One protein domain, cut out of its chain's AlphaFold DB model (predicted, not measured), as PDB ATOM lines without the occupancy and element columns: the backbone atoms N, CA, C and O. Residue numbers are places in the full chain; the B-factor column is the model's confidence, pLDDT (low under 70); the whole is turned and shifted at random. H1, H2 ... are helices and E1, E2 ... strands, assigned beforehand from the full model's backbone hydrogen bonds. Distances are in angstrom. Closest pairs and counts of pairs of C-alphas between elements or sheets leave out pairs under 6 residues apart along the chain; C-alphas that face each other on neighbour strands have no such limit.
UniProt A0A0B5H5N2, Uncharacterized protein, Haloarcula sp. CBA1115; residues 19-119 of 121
ATOM      1  N   ARG A  19     -42.411 -18.710   0.123       86.94
ATOM      2  CA  ARG A  19     -42.684 -19.554  -1.025       86.94
ATOM      3  C   ARG A  19     -41.614 -19.313  -2.073       86.94
ATOM      4  O   ARG A  19     -41.288 -18.166  -2.377       86.94
ATOM      5  N   TYR A  20     -41.062 -20.397  -2.601       85.50
ATOM      6  CA  TYR A  20     -40.103 -20.336  -3.695       85.50
ATOM      7  C   TYR A  20     -40.838 -20.513  -5.007       85.50
ATOM      8  O   TYR A  20     -41.622 -21.445  -5.158       85.50
ATOM      9  N   HIS A  21     -40.601 -19.614  -5.948       89.56
ATOM     10  CA  HIS A  21     -41.151 -19.711  -7.288       89.56
ATOM     11  C   HIS A  21     -40.022 -20.181  -8.194       89.56
ATOM     12  O   HIS A  21     -39.066 -19.452  -8.430       89.56
ATOM     13  N   ILE A  22     -40.096 -21.428  -8.643       87.06
ATOM     14  CA  ILE A  22     -39.069 -22.073  -9.457       87.06
ATOM     15  C   ILE A  22     -39.696 -22.384 -10.804       87.06
ATOM     16  O   ILE A  22     -40.694 -23.101 -10.867       87.06
ATOM     17  N   ASP A  23     -39.164 -21.780 -11.866       86.69
ATOM     18  CA  ASP A  23     -39.737 -21.856 -13.219       86.69
ATOM     19  C   ASP A  23     -41.238 -21.483 -13.263       86.69
ATOM     20  O   ASP A  23     -42.039 -22.058 -14.002       86.69
ATOM     21  N   GLY A  24     -41.641 -20.518 -12.430       84.56
ATOM     22  CA  GLY A  24     -43.030 -20.062 -12.302       84.56
ATOM     23  C   GLY A  24     -43.949 -20.990 -11.496       84.56
ATOM     24  O   GLY A  24     -45.118 -20.655 -11.300       84.56
ATOM     25  N   GLN A  25     -43.450 -22.126 -11.001       87.44
ATOM     26  CA  GLN A  25     -44.176 -23.004 -10.088       87.44
ATOM     27  C   GLN A  25     -43.822 -22.686  -8.636       87.44
ATOM     28  O   GLN A  25     -42.661 -22.493  -8.290       87.44
ATOM     29  N   ALA A  26     -44.833 -22.654  -7.775       89.38
ATOM     30  CA  ALA A  26     -44.660 -22.348  -6.365       89.38
ATOM     31  C   ALA A  26     -44.360 -23.614  -5.544       89.38
ATOM     32  O   ALA A  26     -45.033 -24.635  -5.701       89.38
ATOM     33  N   PHE A  27     -43.381 -23.515  -4.651       89.31
ATOM     34  CA  PHE A  27     -42.919 -24.576  -3.764       89.31
ATOM     35  C   PHE A  27     -42.838 -24.073  -2.328       89.31
ATOM     36  O   PHE A  27     -42.398 -22.946  -2.071       89.31
ATOM     37  N   ASP A  28     -43.222 -24.937  -1.395       89.69
ATOM     38  CA  ASP A  28     -43.008 -24.685   0.023       89.69
ATOM     39  C   ASP A  28     -41.527 -24.938   0.384       89.69
ATOM     40  O   ASP A  28     -40.865 -25.780  -0.236       89.69
ATOM     41  N   PRO A  29     -40.970 -24.186   1.347       89.44
ATOM     42  CA  PRO A  29     -39.603 -24.375   1.818       89.44
ATOM     43  C   PRO A  29     -39.422 -25.740   2.489       89.44
ATOM     44  O   PRO A  29     -40.321 -26.229   3.170       89.44
ATOM     45  N   ILE A  30     -38.227 -26.316   2.350       89.31
ATOM     46  CA  ILE A  30     -37.860 -27.554   3.042       89.31
ATOM     47  C   ILE A  30     -37.526 -27.235   4.513       89.31
ATOM     48  O   ILE A  30     -36.664 -26.383   4.764       89.31
ATOM     49  N   PRO A  31     -38.168 -27.896   5.493       88.25
ATOM     50  CA  PRO A  31     -37.817 -27.753   6.903       88.25
ATOM     51  C   PRO A  31     -36.423 -28.299   7.240       88.25
ATOM     52  O   PRO A  31     -35.919 -29.229   6.602       88.25
ATOM     53  N   TRP A  32     -35.804 -27.762   8.296       86.50
ATOM     54  CA  TRP A  32     -34.496 -28.227   8.751       86.50
ATOM     55  C   TRP A  32     -34.527 -29.722   9.099       86.50
ATOM     56  O   TRP A  32     -35.340 -30.175   9.903       86.50
ATOM     57  N   GLY A  33     -33.614 -30.491   8.503       80.94
ATOM     58  CA  GLY A  33     -33.498 -31.937   8.708       80.94
ATOM     59  C   GLY A  33     -34.339 -32.805   7.765       80.94
ATOM     60  O   GLY A  33     -34.112 -34.013   7.737       80.94
ATOM     61  N   GLU A  34     -35.232 -32.228   6.955       84.38
ATOM     62  CA  GLU A  34     -36.046 -32.972   5.972       84.38
ATOM     63  C   GLU A  34     -35.455 -32.965   4.549       84.38
ATOM     64  O   GLU A  34     -35.928 -33.682   3.668       84.38
ATOM     65  N   GLY A  35     -34.416 -32.158   4.321       77.62
ATOM     66  CA  GLY A  35     -33.769 -31.990   3.024       77.62
ATOM     67  C   GLY A  35     -32.821 -33.111   2.607       77.62
ATOM     68  O   GLY A  35     -32.421 -33.988   3.369       77.62
ATOM     69  N   SER A  36     -32.425 -33.074   1.343       68.44
ATOM     70  CA  SER A  36     -31.518 -34.038   0.737       68.44
ATOM     71  C   SER A  36     -30.107 -34.010   1.334       68.44
ATOM     72  O   SER A  36     -29.402 -35.017   1.226       68.44
ATOM     73  N   GLN A  37     -29.680 -32.924   1.996       64.12
ATOM     74  CA  GLN A  37     -28.393 -32.896   2.695       64.12
ATOM     75  C   GLN A  37     -28.379 -33.813   3.918       64.12
ATOM     76  O   GLN A  37     -27.368 -34.479   4.152       64.12
ATOM     77  N   SER A  38     -29.488 -33.916   4.660       61.69
ATOM     78  CA  SER A  38     -29.579 -34.849   5.790       61.69
ATOM     79  C   SER A  38     -29.594 -36.298   5.291       61.69
ATOM     80  O   SER A  38     -28.835 -37.134   5.784       61.69
ATOM     81  N   LEU A  39     -30.359 -36.570   4.228       59.62
ATOM     82  CA  LEU A  39     -30.497 -37.904   3.636       59.62
ATOM     83  C   LEU A  39     -29.221 -38.382   2.924       59.62
ATOM     84  O   LEU A  39     -28.848 -39.554   3.020       59.62
ATOM     85  N   THR A  40     -28.517 -37.494   2.215       59.94
ATOM     86  CA  THR A  40     -27.258 -37.832   1.530       59.94
ATOM     87  C   THR A  40     -26.161 -38.157   2.537       59.94
ATOM     88  O   THR A  40     -25.411 -39.112   2.331       59.94
ATOM     89  N   TYR A  41     -26.107 -37.416   3.645       59.44
ATOM     90  CA  TYR A  41     -25.196 -37.687   4.751       59.44
ATOM     91  C   TYR A  41     -25.516 -39.012   5.457       59.44
ATOM     92  O   TYR A  41     -24.610 -39.816   5.692       59.44
ATOM     93  N   GLU A  42     -26.793 -39.281   5.750       60.41
ATOM     94  CA  GLU A  42     -27.225 -40.548   6.351       60.41
ATOM     95  C   GLU A  42     -26.837 -41.739   5.463       60.41
ATOM     96  O   GLU A  42     -26.226 -42.699   5.940       60.41
ATOM     97  N   ARG A  43     -27.066 -41.634   4.149       58.88
ATOM     98  CA  ARG A  43     -26.669 -42.659   3.177       58.88
ATOM     99  C   ARG A  43     -25.150 -42.867   3.120       58.88
ATOM    100  O   ARG A  43     -24.698 -44.001   3.226       58.88
ATOM    101  N   GLN A  44     -24.355 -41.800   3.008       62.41
ATOM    102  CA  GLN A  44     -22.884 -41.895   2.965       62.41
ATOM    103  C   GLN A  44     -22.292 -42.496   4.253       62.41
ATOM    104  O   GLN A  44     -21.298 -43.227   4.210       62.41
ATOM    105  N   THR A  45     -22.911 -42.217   5.402       60.06
ATOM    106  CA  THR A  45     -22.502 -42.765   6.703       60.06
ATOM    107  C   THR A  45     -22.801 -44.262   6.802       60.06
ATOM    108  O   THR A  45     -21.964 -45.029   7.269       60.06
ATOM    109  N   LEU A  46     -23.970 -44.697   6.322       62.16
ATOM    110  CA  LEU A  46     -24.347 -46.112   6.290       62.16
ATOM    111  C   LEU A  46     -23.508 -46.926   5.290       62.16
ATOM    112  O   LEU A  46     -23.184 -48.079   5.564       62.16
ATOM    113  N   GLU A  47     -23.151 -46.339   4.144       62.50
ATOM    114  CA  GLU A  47     -22.434 -47.026   3.061       62.50
ATOM    115  C   GLU A  47     -20.926 -47.166   3.307       62.50
ATOM    116  O   GLU A  47     -20.321 -48.136   2.853       62.50
ATOM    117  N   SER A  48     -20.301 -46.214   4.006       60.03
ATOM    118  CA  SER A  48     -18.842 -46.206   4.171       60.03
ATOM    119  C   SER A  48     -18.326 -47.240   5.173       60.03
ATOM    120  O   SER A  48     -17.178 -47.651   5.053       60.03
ATOM    121  N   GLY A  49     -19.129 -47.677   6.151       60.56
ATOM    122  CA  GLY A  49     -18.705 -48.648   7.175       60.56
ATOM    123  C   GLY A  49     -17.511 -48.203   8.041       60.56
ATOM    124  O   GLY A  49     -17.058 -48.955   8.904       60.56
ATOM    125  N   GLU A  50     -17.003 -46.989   7.825       54.66
ATOM    126  CA  GLU A  50     -15.897 -46.381   8.549       54.66
ATOM    127  C   GLU A  50     -16.404 -45.892   9.915       54.66
ATOM    128  O   GLU A  50     -17.491 -45.307   9.996       54.66
ATOM    129  N   PRO A  51     -15.634 -46.055  11.008       49.62
ATOM    130  CA  PRO A  51     -15.882 -45.292  12.216       49.62
ATOM    131  C   PRO A  51     -15.702 -43.825  11.836       49.62
ATOM    132  O   PRO A  51     -14.579 -43.376  11.603       49.62
ATOM    133  N   THR A  52     -16.824 -43.108  11.724       48.47
ATOM    134  CA  THR A  52     -16.905 -41.659  11.524       48.47
ATOM    135  C   THR A  52     -15.712 -40.999  12.195       48.47
ATOM    136  O   THR A  52     -15.513 -41.226  13.391       48.47
ATOM    137  N   ALA A  53     -14.917 -40.221  11.461       47.53
ATOM    138  CA  ALA A  53     -13.837 -39.409  12.007       47.53
ATOM    139  C   ALA A  53     -14.405 -38.419  13.037       47.53
ATOM    140  O   ALA A  53     -14.639 -37.273  12.701       47.53
ATOM    141  N   VAL A  54     -14.729 -38.896  14.242       48.16
ATOM    142  CA  VAL A  54     -15.490 -38.252  15.323       48.16
ATOM    143  C   VAL A  54     -16.368 -37.086  14.835       48.16
ATOM    144  O   VAL A  54     -16.301 -35.970  15.347       48.16
ATOM    145  N   ILE A  55     -17.188 -37.319  13.807       49.84
ATOM    146  CA  ILE A  55     -18.343 -36.471  13.535       49.84
ATOM    147  C   ILE A  55     -19.475 -37.220  14.197       49.84
ATOM    148  O   ILE A  55     -20.082 -38.105  13.608       49.84
ATOM    149  N   ASP A  56     -19.636 -36.920  15.477       50.00
ATOM    150  CA  ASP A  56     -20.714 -37.392  16.325       50.00
ATOM    151  C   ASP A  56     -22.062 -37.253  15.580       50.00
ATOM    152  O   ASP A  56     -22.476 -36.131  15.295       50.00
ATOM    153  N   PRO A  57     -22.745 -38.350  15.210       45.44
ATOM    154  CA  PRO A  57     -24.053 -38.289  14.558       45.44
ATOM    155  C   PRO A  57     -25.146 -37.679  15.454       45.44
ATOM    156  O   PRO A  57     -26.157 -37.200  14.938       45.44
ATOM    157  N   GLU A  58     -24.954 -37.636  16.778       49.16
ATOM    158  CA  GLU A  58     -25.795 -36.851  17.698       49.16
ATOM    159  C   GLU A  58     -25.534 -35.339  17.551       49.16
ATOM    160  O   GLU A  58     -26.402 -34.515  17.836       49.16
ATOM    161  N   ARG A  59     -24.390 -34.929  16.977       49.44
ATOM    162  CA  ARG A  59     -24.105 -33.523  16.632       49.44
ATOM    163  C   ARG A  59     -25.103 -32.947  15.629       49.44
ATOM    164  O   ARG A  59     -25.262 -31.735  15.616       49.44
ATOM    165  N   TRP A  60     -25.725 -33.764  14.783       51.56
ATOM    166  CA  TRP A  60     -26.672 -33.281  13.771       51.56
ATOM    167  C   TRP A  60     -28.123 -33.633  14.094       51.56
ATOM    168  O   TRP A  60     -29.008 -32.882  13.699       51.56
ATOM    169  N   ARG A  61     -28.371 -34.715  14.845       48.16
ATOM    170  CA  ARG A  61     -29.728 -35.110  15.254       48.16
ATOM    171  C   ARG A  61     -30.366 -34.177  16.285       48.16
ATOM    172  O   ARG A  61     -31.572 -33.993  16.233       48.16
ATOM    173  N   ASP A  62     -29.566 -33.528  17.132       56.09
ATOM    174  CA  ASP A  62     -30.090 -32.724  18.250       56.09
ATOM    175  C   ASP A  62     -29.803 -31.219  18.114       56.09
ATOM    176  O   ASP A  62     -29.910 -30.469  19.086       56.09
ATOM    177  N   ARG A  63     -29.363 -30.747  16.936       69.19
ATOM    178  CA  ARG A  63     -28.900 -29.360  16.782       69.19
ATOM    179  C   ARG A  63     -29.778 -28.537  15.863       69.19
ATOM    180  O   ARG A  63     -29.976 -28.846  14.690       69.19
ATOM    181  N   SER A  64     -30.182 -27.403  16.420       80.06
ATOM    182  CA  SER A  64     -30.530 -26.201  15.690       80.06
ATOM    183  C   SER A  64     -29.618 -25.977  14.483       80.06
ATOM    184  O   SER A  64     -28.406 -26.202  14.571       80.06
ATOM    185  N   CYS A  65     -30.174 -25.467  13.384       81.06
ATOM    186  CA  CYS A  65     -29.406 -25.058  12.216       81.06
ATOM    187  C   CYS A  65     -28.202 -24.201  12.657       81.06
ATOM    188  O   CYS A  65     -28.388 -23.192  13.342       81.06
ATOM    189  N   PRO A  66     -26.965 -24.544  12.266       77.75
ATOM    190  CA  PRO A  66     -25.773 -23.861  12.771       77.75
ATOM    191  C   PRO A  66     -25.652 -22.413  12.281       77.75
ATOM    192  O   PRO A  66     -24.954 -21.616  12.905       77.75
ATOM    193  N   ALA A  67     -26.322 -22.070  11.177       79.75
ATOM    194  CA  ALA A  67     -26.325 -20.722  10.623       79.75
ATOM    195  C   ALA A  67     -27.452 -19.858  11.199       79.75
ATOM    196  O   ALA A  67     -27.211 -18.722  11.607       79.75
ATOM    197  N   CYS A  68     -28.682 -20.381  11.235       81.00
ATOM    198  CA  CYS A  68     -29.848 -19.576  11.588       81.00
ATOM    199  C   CYS A  68     -30.502 -19.927  12.921       81.00
ATOM    200  O   CYS A  68     -31.293 -19.116  13.367       81.00
ATOM    201  N   GLY A  69     -30.150 -21.041  13.570       80.44
ATOM    202  CA  GLY A  69     -30.583 -21.388  14.926       80.44
ATOM    203  C   GLY A  69     -31.917 -22.133  15.055       80.44
ATOM    204  O   GLY A  69     -32.240 -22.547  16.166       80.44
ATOM    205  N   VAL A  70     -32.664 -22.337  13.968       81.88
ATOM    206  CA  VAL A  70     -33.981 -23.007  14.002       81.88
ATOM    207  C   VAL A  70     -33.861 -24.497  14.309       81.88
ATOM    208  O   VAL A  70     -32.884 -25.126  13.905       81.88
ATOM    209  N   GLU A  71     -34.822 -25.062  15.034       83.12
ATOM    210  CA  GLU A  71     -34.817 -26.475  15.430       83.12
ATOM    211  C   GLU A  71     -35.206 -27.416  14.275       83.12
ATOM    212  O   GLU A  71     -35.602 -26.986  13.191       83.12
ATOM    213  N   GLN A  72     -35.042 -28.728  14.469       82.94
ATOM    214  CA  GLN A  72     -35.433 -29.717  13.460       82.94
ATOM    215  C   GLN A  72     -36.939 -29.631  13.170       82.94
ATOM    216  O   GLN A  72     -37.751 -29.516  14.085       82.94
ATOM    217  N   GLY A  73     -37.309 -29.685  11.889       83.56
ATOM    218  CA  GLY A  73     -38.686 -29.505  11.426       83.56
ATOM    219  C   GLY A  73     -39.142 -28.043  11.369       83.56
ATOM    220  O   GLY A  73     -40.233 -27.765  10.876       83.56
ATOM    221  N   GLU A  74     -38.328 -27.086  11.826       85.25
ATOM    222  CA  GLU A  74     -38.618 -25.666  11.650       85.25
ATOM    223  C   GLU A  74     -38.107 -25.138  10.304       85.25
ATOM    224  O   GLU A  74     -37.117 -25.607   9.738       85.25
ATOM    225  N   LEU A  75     -38.778 -24.103   9.796       87.94
ATOM    226  CA  LEU A  75     -38.350 -23.403   8.590       87.94
ATOM    227  C   LEU A  75     -37.183 -22.460   8.892       87.94
ATOM    228  O   LEU A  75     -37.227 -21.705   9.863       87.94
ATOM    229  N   HIS A  76     -36.185 -22.440   8.013       86.25
ATOM    230  CA  HIS A  76     -35.026 -21.548   8.095       86.25
ATOM    231  C   HIS A  76     -35.397 -20.060   8.017       86.25
ATOM    232  O   HIS A  76     -36.387 -19.695   7.394       86.25
ATOM    233  N   HIS A  77     -34.570 -19.154   8.553       82.38
ATOM    234  CA  HIS A  77     -34.645 -17.718   8.212       82.38
ATOM    235  C   HIS A  77     -34.232 -17.461   6.750       82.38
ATOM    236  O   HIS A  77     -33.607 -18.319   6.138       82.38
ATOM    237  N   GLN A  78     -34.663 -16.345   6.141       77.50
ATOM    238  CA  GLN A  78     -34.366 -16.061   4.722       77.50
ATOM    239  C   GLN A  78     -32.866 -16.002   4.467       77.50
ATOM    240  O   GLN A  78     -32.122 -15.477   5.293       77.50
ATOM    241  N   MET A  79     -32.461 -16.537   3.311       76.75
ATOM    242  CA  MET A  79     -31.075 -16.563   2.850       76.75
ATOM    243  C   MET A  79     -30.151 -17.312   3.811       76.75
ATOM    244  O   MET A  79     -28.966 -17.002   3.910       76.75
ATOM    245  N   CYS A  80     -30.684 -18.280   4.556       85.56
ATOM    246  CA  CYS A  80     -29.831 -19.136   5.358       85.56
ATOM    247  C   CYS A  80     -29.025 -20.042   4.420       85.56
ATOM    248  O   CYS A  80     -29.588 -20.681   3.537       85.56
ATOM    249  N   ASP A  81     -27.717 -20.148   4.660       85.44
ATOM    250  CA  ASP A  81     -26.794 -20.949   3.837       85.44
ATOM    251  C   ASP A  81     -27.139 -22.451   3.773       85.44
ATOM    252  O   ASP A  81     -26.583 -23.191   2.963       85.44
ATOM    253  N   TYR A  82     -28.048 -22.903   4.639       86.50
ATOM    254  CA  TYR A  82     -28.538 -24.276   4.715       86.50
ATOM    255  C   TYR A  82     -29.935 -24.458   4.108       86.50
ATOM    256  O   TYR A  82     -30.463 -25.562   4.159       86.50
ATOM    257  N   GLU A  83     -30.543 -23.412   3.537       89.31
ATOM    258  CA  GLU A  83     -31.769 -23.580   2.755       89.31
ATOM    259  C   GLU A  83     -31.483 -24.454   1.533       89.31
ATOM    260  O   GLU A  83     -30.509 -24.235   0.809       89.31
ATOM    261  N   GLU A  84     -32.348 -25.433   1.289       90.38
ATOM    262  CA  GLU A  84     -32.303 -26.285   0.106       90.38
ATOM    263  C   GLU A  84     -33.376 -25.863  -0.899       90.38
ATOM    264  O   GLU A  84     -34.486 -25.463  -0.539       90.38
ATOM    265  N   CYS A  85     -33.043 -25.968  -2.183       89.69
ATOM    266  CA  CYS A  85     -33.965 -25.756  -3.280       89.69
ATOM    267  C   CYS A  85     -34.993 -26.900  -3.321       89.69
ATOM    268  O   CYS A  85     -34.607 -28.042  -3.577       89.69
ATOM    269  N   PRO A  86     -36.302 -26.635  -3.155       89.81
ATOM    270  CA  PRO A  86     -37.318 -27.690  -3.157       89.81
ATOM    271  C   PRO A  86     -37.504 -28.387  -4.512       89.81
ATOM    272  O   PRO A  86     -38.108 -29.455  -4.564       89.81
ATOM    273  N   ALA A  87     -36.983 -27.822  -5.608       89.50
ATOM    274  CA  ALA A  87     -37.048 -28.456  -6.923       89.50
ATOM    275  C   ALA A  87     -35.911 -29.461  -7.172       89.50
ATOM    276  O   ALA A  87     -36.143 -30.482  -7.818       89.50
ATOM    277  N   CYS A  88     -34.690 -29.187  -6.696       87.50
ATOM    278  CA  CYS A  88     -33.513 -30.009  -7.011       87.50
ATOM    279  C   CYS A  88     -32.777 -30.596  -5.797       87.50
ATOM    280  O   CYS A  88     -31.935 -31.471  -5.979       87.50
ATOM    281  N   GLY A  89     -33.069 -30.139  -4.577       85.50
ATOM    282  CA  GLY A  89     -32.401 -30.557  -3.341       85.50
ATOM    283  C   GLY A  89     -31.016 -29.937  -3.106       85.50
ATOM    284  O   GLY A  89     -30.452 -30.082  -2.029       85.50
ATOM    285  N   GLU A  90     -30.435 -29.215  -4.064       86.81
ATOM    286  CA  GLU A  90     -29.165 -28.513  -3.825       86.81
ATOM    287  C   GLU A  90     -29.345 -27.332  -2.861       86.81
ATOM    288  O   GLU A  90     -30.457 -26.840  -2.671       86.81
ATOM    289  N   GLN A  91     -28.250 -26.821  -2.285       87.69
ATOM    290  CA  GLN A  91     -28.313 -25.577  -1.506       87.69
ATOM    291  C   GLN A  91     -28.890 -24.464  -2.371       87.69
ATOM    292  O   GLN A  91     -28.416 -24.238  -3.483       87.69
ATOM    293  N   LEU A  92     -29.877 -23.740  -1.849       88.06
ATOM    294  CA  LEU A  92     -30.592 -22.692  -2.566       88.06
ATOM    295  C   LEU A  92     -29.628 -21.638  -3.134       88.06
ATOM    296  O   LEU A  92     -29.794 -21.201  -4.268       88.06
ATOM    297  N   LEU A  93     -28.574 -21.295  -2.382       84.75
ATOM    298  CA  LEU A  93     -27.531 -20.349  -2.798       84.75
ATOM    299  C   LEU A  93     -26.632 -20.852  -3.940       84.75
ATOM    300  O   LEU A  93     -25.954 -20.044  -4.572       84.75
ATOM    301  N   LEU A  94     -26.581 -22.164  -4.172       84.88
ATOM    302  CA  LEU A  94     -25.714 -22.804  -5.168       84.88
ATOM    303  C   LEU A  94     -26.496 -23.454  -6.314       84.88
ATOM    304  O   LEU A  94     -25.890 -23.864  -7.304       84.88
ATOM    305  N   CYS A  95     -27.818 -23.564  -6.183       87.88
ATOM    306  CA  CYS A  95     -28.641 -24.247  -7.164       87.88
ATOM    307  C   CYS A  95     -28.678 -23.481  -8.493       87.88
ATOM    308  O   CYS A  95     -28.622 -22.252  -8.541       87.88
ATOM    309  N   SER A  96     -28.809 -24.223  -9.593       87.50
ATOM    310  CA  SER A  96     -28.966 -23.646 -10.940       87.50
ATOM    311  C   SER A  96     -30.432 -23.424 -11.342       87.50
ATOM    312  O   SER A  96     -30.717 -23.132 -12.502       87.50
ATOM    313  N   CYS A  97     -31.370 -23.593 -10.406       87.00
ATOM    314  CA  CYS A  97     -32.786 -23.330 -10.637       87.00
ATOM    315  C   CYS A  97     -33.038 -21.823 -10.794       87.00
ATOM    316  O   CYS A  97     -32.415 -21.006 -10.117       87.00
ATOM    317  N   LEU A  98     -33.986 -21.442 -11.654       80.06
ATOM    318  CA  LEU A  98     -34.460 -20.060 -11.733       80.06
ATOM    319  C   LEU A  98     -35.391 -19.789 -10.550       80.06
ATOM    320  O   LEU A  98     -36.600 -19.996 -10.645       80.06
ATOM    321  N   VAL A  99     -34.807 -19.388  -9.421       75.00
ATOM    322  CA  VAL A  99     -35.539 -19.132  -8.178       75.00
ATOM    323  C   VAL A  99     -35.916 -17.656  -8.070       75.00
ATOM    324  O   VAL A  99     -35.057 -16.783  -7.956       75.00
ATOM    325  N   GLU A 100     -37.215 -17.384  -8.031       75.19
ATOM    326  CA  GLU A 100     -37.796 -16.120  -7.589       75.19
ATOM    327  C   GLU A 100     -38.280 -16.268  -6.138       75.19
ATOM    328  O   GLU A 100     -38.894 -17.272  -5.763       75.19
ATOM    329  N   ILE A 101     -37.986 -15.275  -5.296       64.06
ATOM    330  CA  ILE A 101     -38.359 -15.281  -3.875       64.06
ATOM    331  C   ILE A 101     -39.420 -14.203  -3.655       64.06
ATOM    332  O   ILE A 101     -39.121 -13.010  -3.736       64.06
ATOM    333  N   GLU A 102     -40.654 -14.611  -3.360       64.94
ATOM    334  CA  GLU A 102     -41.720 -13.683  -2.980       64.94
ATOM    335  C   GLU A 102     -41.653 -13.428  -1.466       64.94
ATOM    336  O   GLU A 102     -41.960 -14.295  -0.646       64.94
ATOM    337  N   ILE A 103     -41.212 -12.230  -1.074       59.19
ATOM    338  CA  ILE A 103     -41.180 -11.804   0.329       59.19
ATOM    339  C   ILE A 103     -42.498 -11.094   0.628       59.19
ATOM    340  O   ILE A 103     -42.672  -9.919   0.297       59.19
ATOM    341  N   ASN A 104     -43.445 -11.791   1.256       54.88
ATOM    342  CA  ASN A 104     -44.712 -11.173   1.630       54.88
ATOM    343  C   ASN A 104     -44.550 -10.373   2.934       54.88
ATOM    344  O   ASN A 104     -44.806 -10.859   4.040       54.88
ATOM    345  N   GLU A 105     -44.093  -9.125   2.814       52.72
ATOM    346  CA  GLU A 105     -44.061  -8.184   3.929       52.72
ATOM    347  C   GLU A 105     -45.486  -7.782   4.340       52.72
ATOM    348  O   GLU A 105     -45.999  -6.720   3.987       52.72
ATOM    349  N   THR A 106     -46.126  -8.568   5.204       51.03
ATOM    350  CA  THR A 106     -47.298  -8.083   5.959       51.03
ATOM    351  C   THR A 106     -46.907  -7.191   7.145       51.03
ATOM    352  O   THR A 106     -47.671  -7.009   8.092       51.03
ATOM    353  N   SER A 107     -45.754  -6.520   7.072       51.19
ATOM    354  CA  SER A 107     -45.331  -5.493   8.028       51.19
ATOM    355  C   SER A 107     -45.659  -4.081   7.518       51.19
ATOM    356  O   SER A 107     -44.800  -3.250   7.270       51.19
ATOM    357  N   SER A 108     -46.958  -3.779   7.431       50.62
ATOM    358  CA  SER A 108     -47.534  -2.452   7.719       50.62
ATOM    359  C   SER A 108     -46.842  -1.190   7.134       50.62
ATOM    360  O   SER A 108     -46.663  -0.193   7.846       50.62
ATOM    361  N   ILE A 109     -46.594  -1.114   5.824       51.78
ATOM    362  CA  ILE A 109     -46.413   0.204   5.173       51.78
ATOM    363  C   ILE A 109     -47.768   0.933   5.093       51.78
ATOM    364  O   ILE A 109     -47.886   2.118   5.423       51.78
ATOM    365  N   THR A 110     -48.849   0.204   4.807       46.78
ATOM    366  CA  THR A 110     -50.211   0.751   4.686       46.78
ATOM    367  C   THR A 110     -50.764   1.314   6.003       46.78
ATOM    368  O   THR A 110     -51.567   2.249   5.987       46.78
ATOM    369  N   GLY A 111     -50.314   0.805   7.157       43.19
ATOM    370  CA  GLY A 111     -50.699   1.316   8.480       43.19
ATOM    371  C   GLY A 111     -50.014   2.632   8.869       43.19
ATOM    372  O   GLY A 111     -50.574   3.417   9.639       43.19
ATOM    373  N   ARG A 112     -48.825   2.917   8.316       48.75
ATOM    374  CA  ARG A 112     -48.065   4.145   8.604       48.75
ATOM    375  C   ARG A 112     -48.562   5.328   7.775       48.75
ATOM    376  O   ARG A 112     -48.728   6.419   8.317       48.75
ATOM    377  N   PHE A 113     -48.904   5.093   6.506       50.62
ATOM    378  CA  PHE A 113     -49.463   6.131   5.631       50.62
ATOM    379  C   PHE A 113     -50.885   6.553   6.027       50.62
ATOM    380  O   PHE A 113     -51.187   7.746   6.016       50.62
ATOM    381  N   LYS A 114     -51.739   5.624   6.493       48.53
ATOM    382  CA  LYS A 114     -53.079   5.981   7.002       48.53
ATOM    383  C   LYS A 114     -53.030   6.872   8.253       48.53
ATOM    384  O   LYS A 114     -53.878   7.746   8.402       48.53
ATOM    385  N   LYS A 115     -52.024   6.717   9.126       48.59
ATOM    386  CA  LYS A 115     -51.853   7.573  10.321       48.59
ATOM    387  C   LYS A 115     -51.291   8.967  10.014       48.59
ATOM    388  O   LYS A 115     -51.540   9.884  10.789       48.59
ATOM    389  N   LEU A 116     -50.547   9.132   8.920       51.72
ATOM    390  CA  LEU A 116     -50.021  10.432   8.483       51.72
ATOM    391  C   LEU A 116     -51.088  11.273   7.769       51.72
ATOM    392  O   LEU A 116     -51.185  12.467   8.034       51.72
ATOM    393  N   LEU A 117     -51.937  10.652   6.945       52.41
ATOM    394  CA  LEU A 117     -53.031  11.354   6.261       52.41
ATOM    395  C   LEU A 117     -54.191  11.731   7.197       52.41
ATOM    396  O   LEU A 117     -54.778  12.790   7.026       52.41
ATOM    397  N   ALA A 118     -54.466  10.942   8.243       48.22
ATOM    398  CA  ALA A 118     -55.467  11.282   9.264       48.22
ATOM    399  C   ALA A 118     -55.034  12.408  10.233       48.22
ATOM    400  O   ALA A 118     -55.776  12.745  11.149       48.22
ATOM    401  N   ARG A 119     -53.819  12.952  10.082       51.41
ATOM    402  CA  ARG A 119     -53.317  14.119  10.833       51.41
ATOM    403  C   ARG A 119     -53.212  15.384   9.971       51.41
ATOM    404  O   ARG A 119     -52.743  16.405  10.464       51.41
TER     405      ARG A 119
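AT A GLANCE: This is residues 19 to 119 of the 121 residues of an uncharacterized protein of Haloarcula sp. CBA1115 (UniProt A0A0B5H5N2). Little regular structure: a body of loops holds the small antiparallel sheet E2 E1 E3 at one side, while residues 105 to 119, with H3, and residues 46 to 56 stick out at opposite ends. Of 101 printed residues, 38 are in three named helices and three strands, in the order E1 E2 H1 H2 E3 H3, mixed in class. The whole is only just loose, close to extended: radius of gyration of the C-alphas 18.8 A, spans 71 by 30 by 18 A.

HOW THE PARTS SIT: E1 and E2, residues 19 to 22 and 25 to 27, form a hairpin, N 20 and O 27 within hydrogen-bond range at 2.9 A. E3, residues 99 to 103, is antiparallel to E1, with N 21 and O 100 at 2.9 A. E2, H1, residues 36 to 48, H2, residues 58 to 61, and E3 form a split strand-helix-strand unit, E1 between its strands, its crossover right-handed. O i to N i+4 pairs are within range throughout H1.

IN THESE COORDINATES: E1 begins at C-alpha 19 (-42.684, -19.554, -1.025); H3, residues 109 to 117, ends at C-alpha 117 (-53.031, 11.354, 6.261), with 4 of 5 such pairs.

THE WHOLE: The link H2 to E3 is long; pLDDT is under 70 in residues 36 to 63 and 101 to 119.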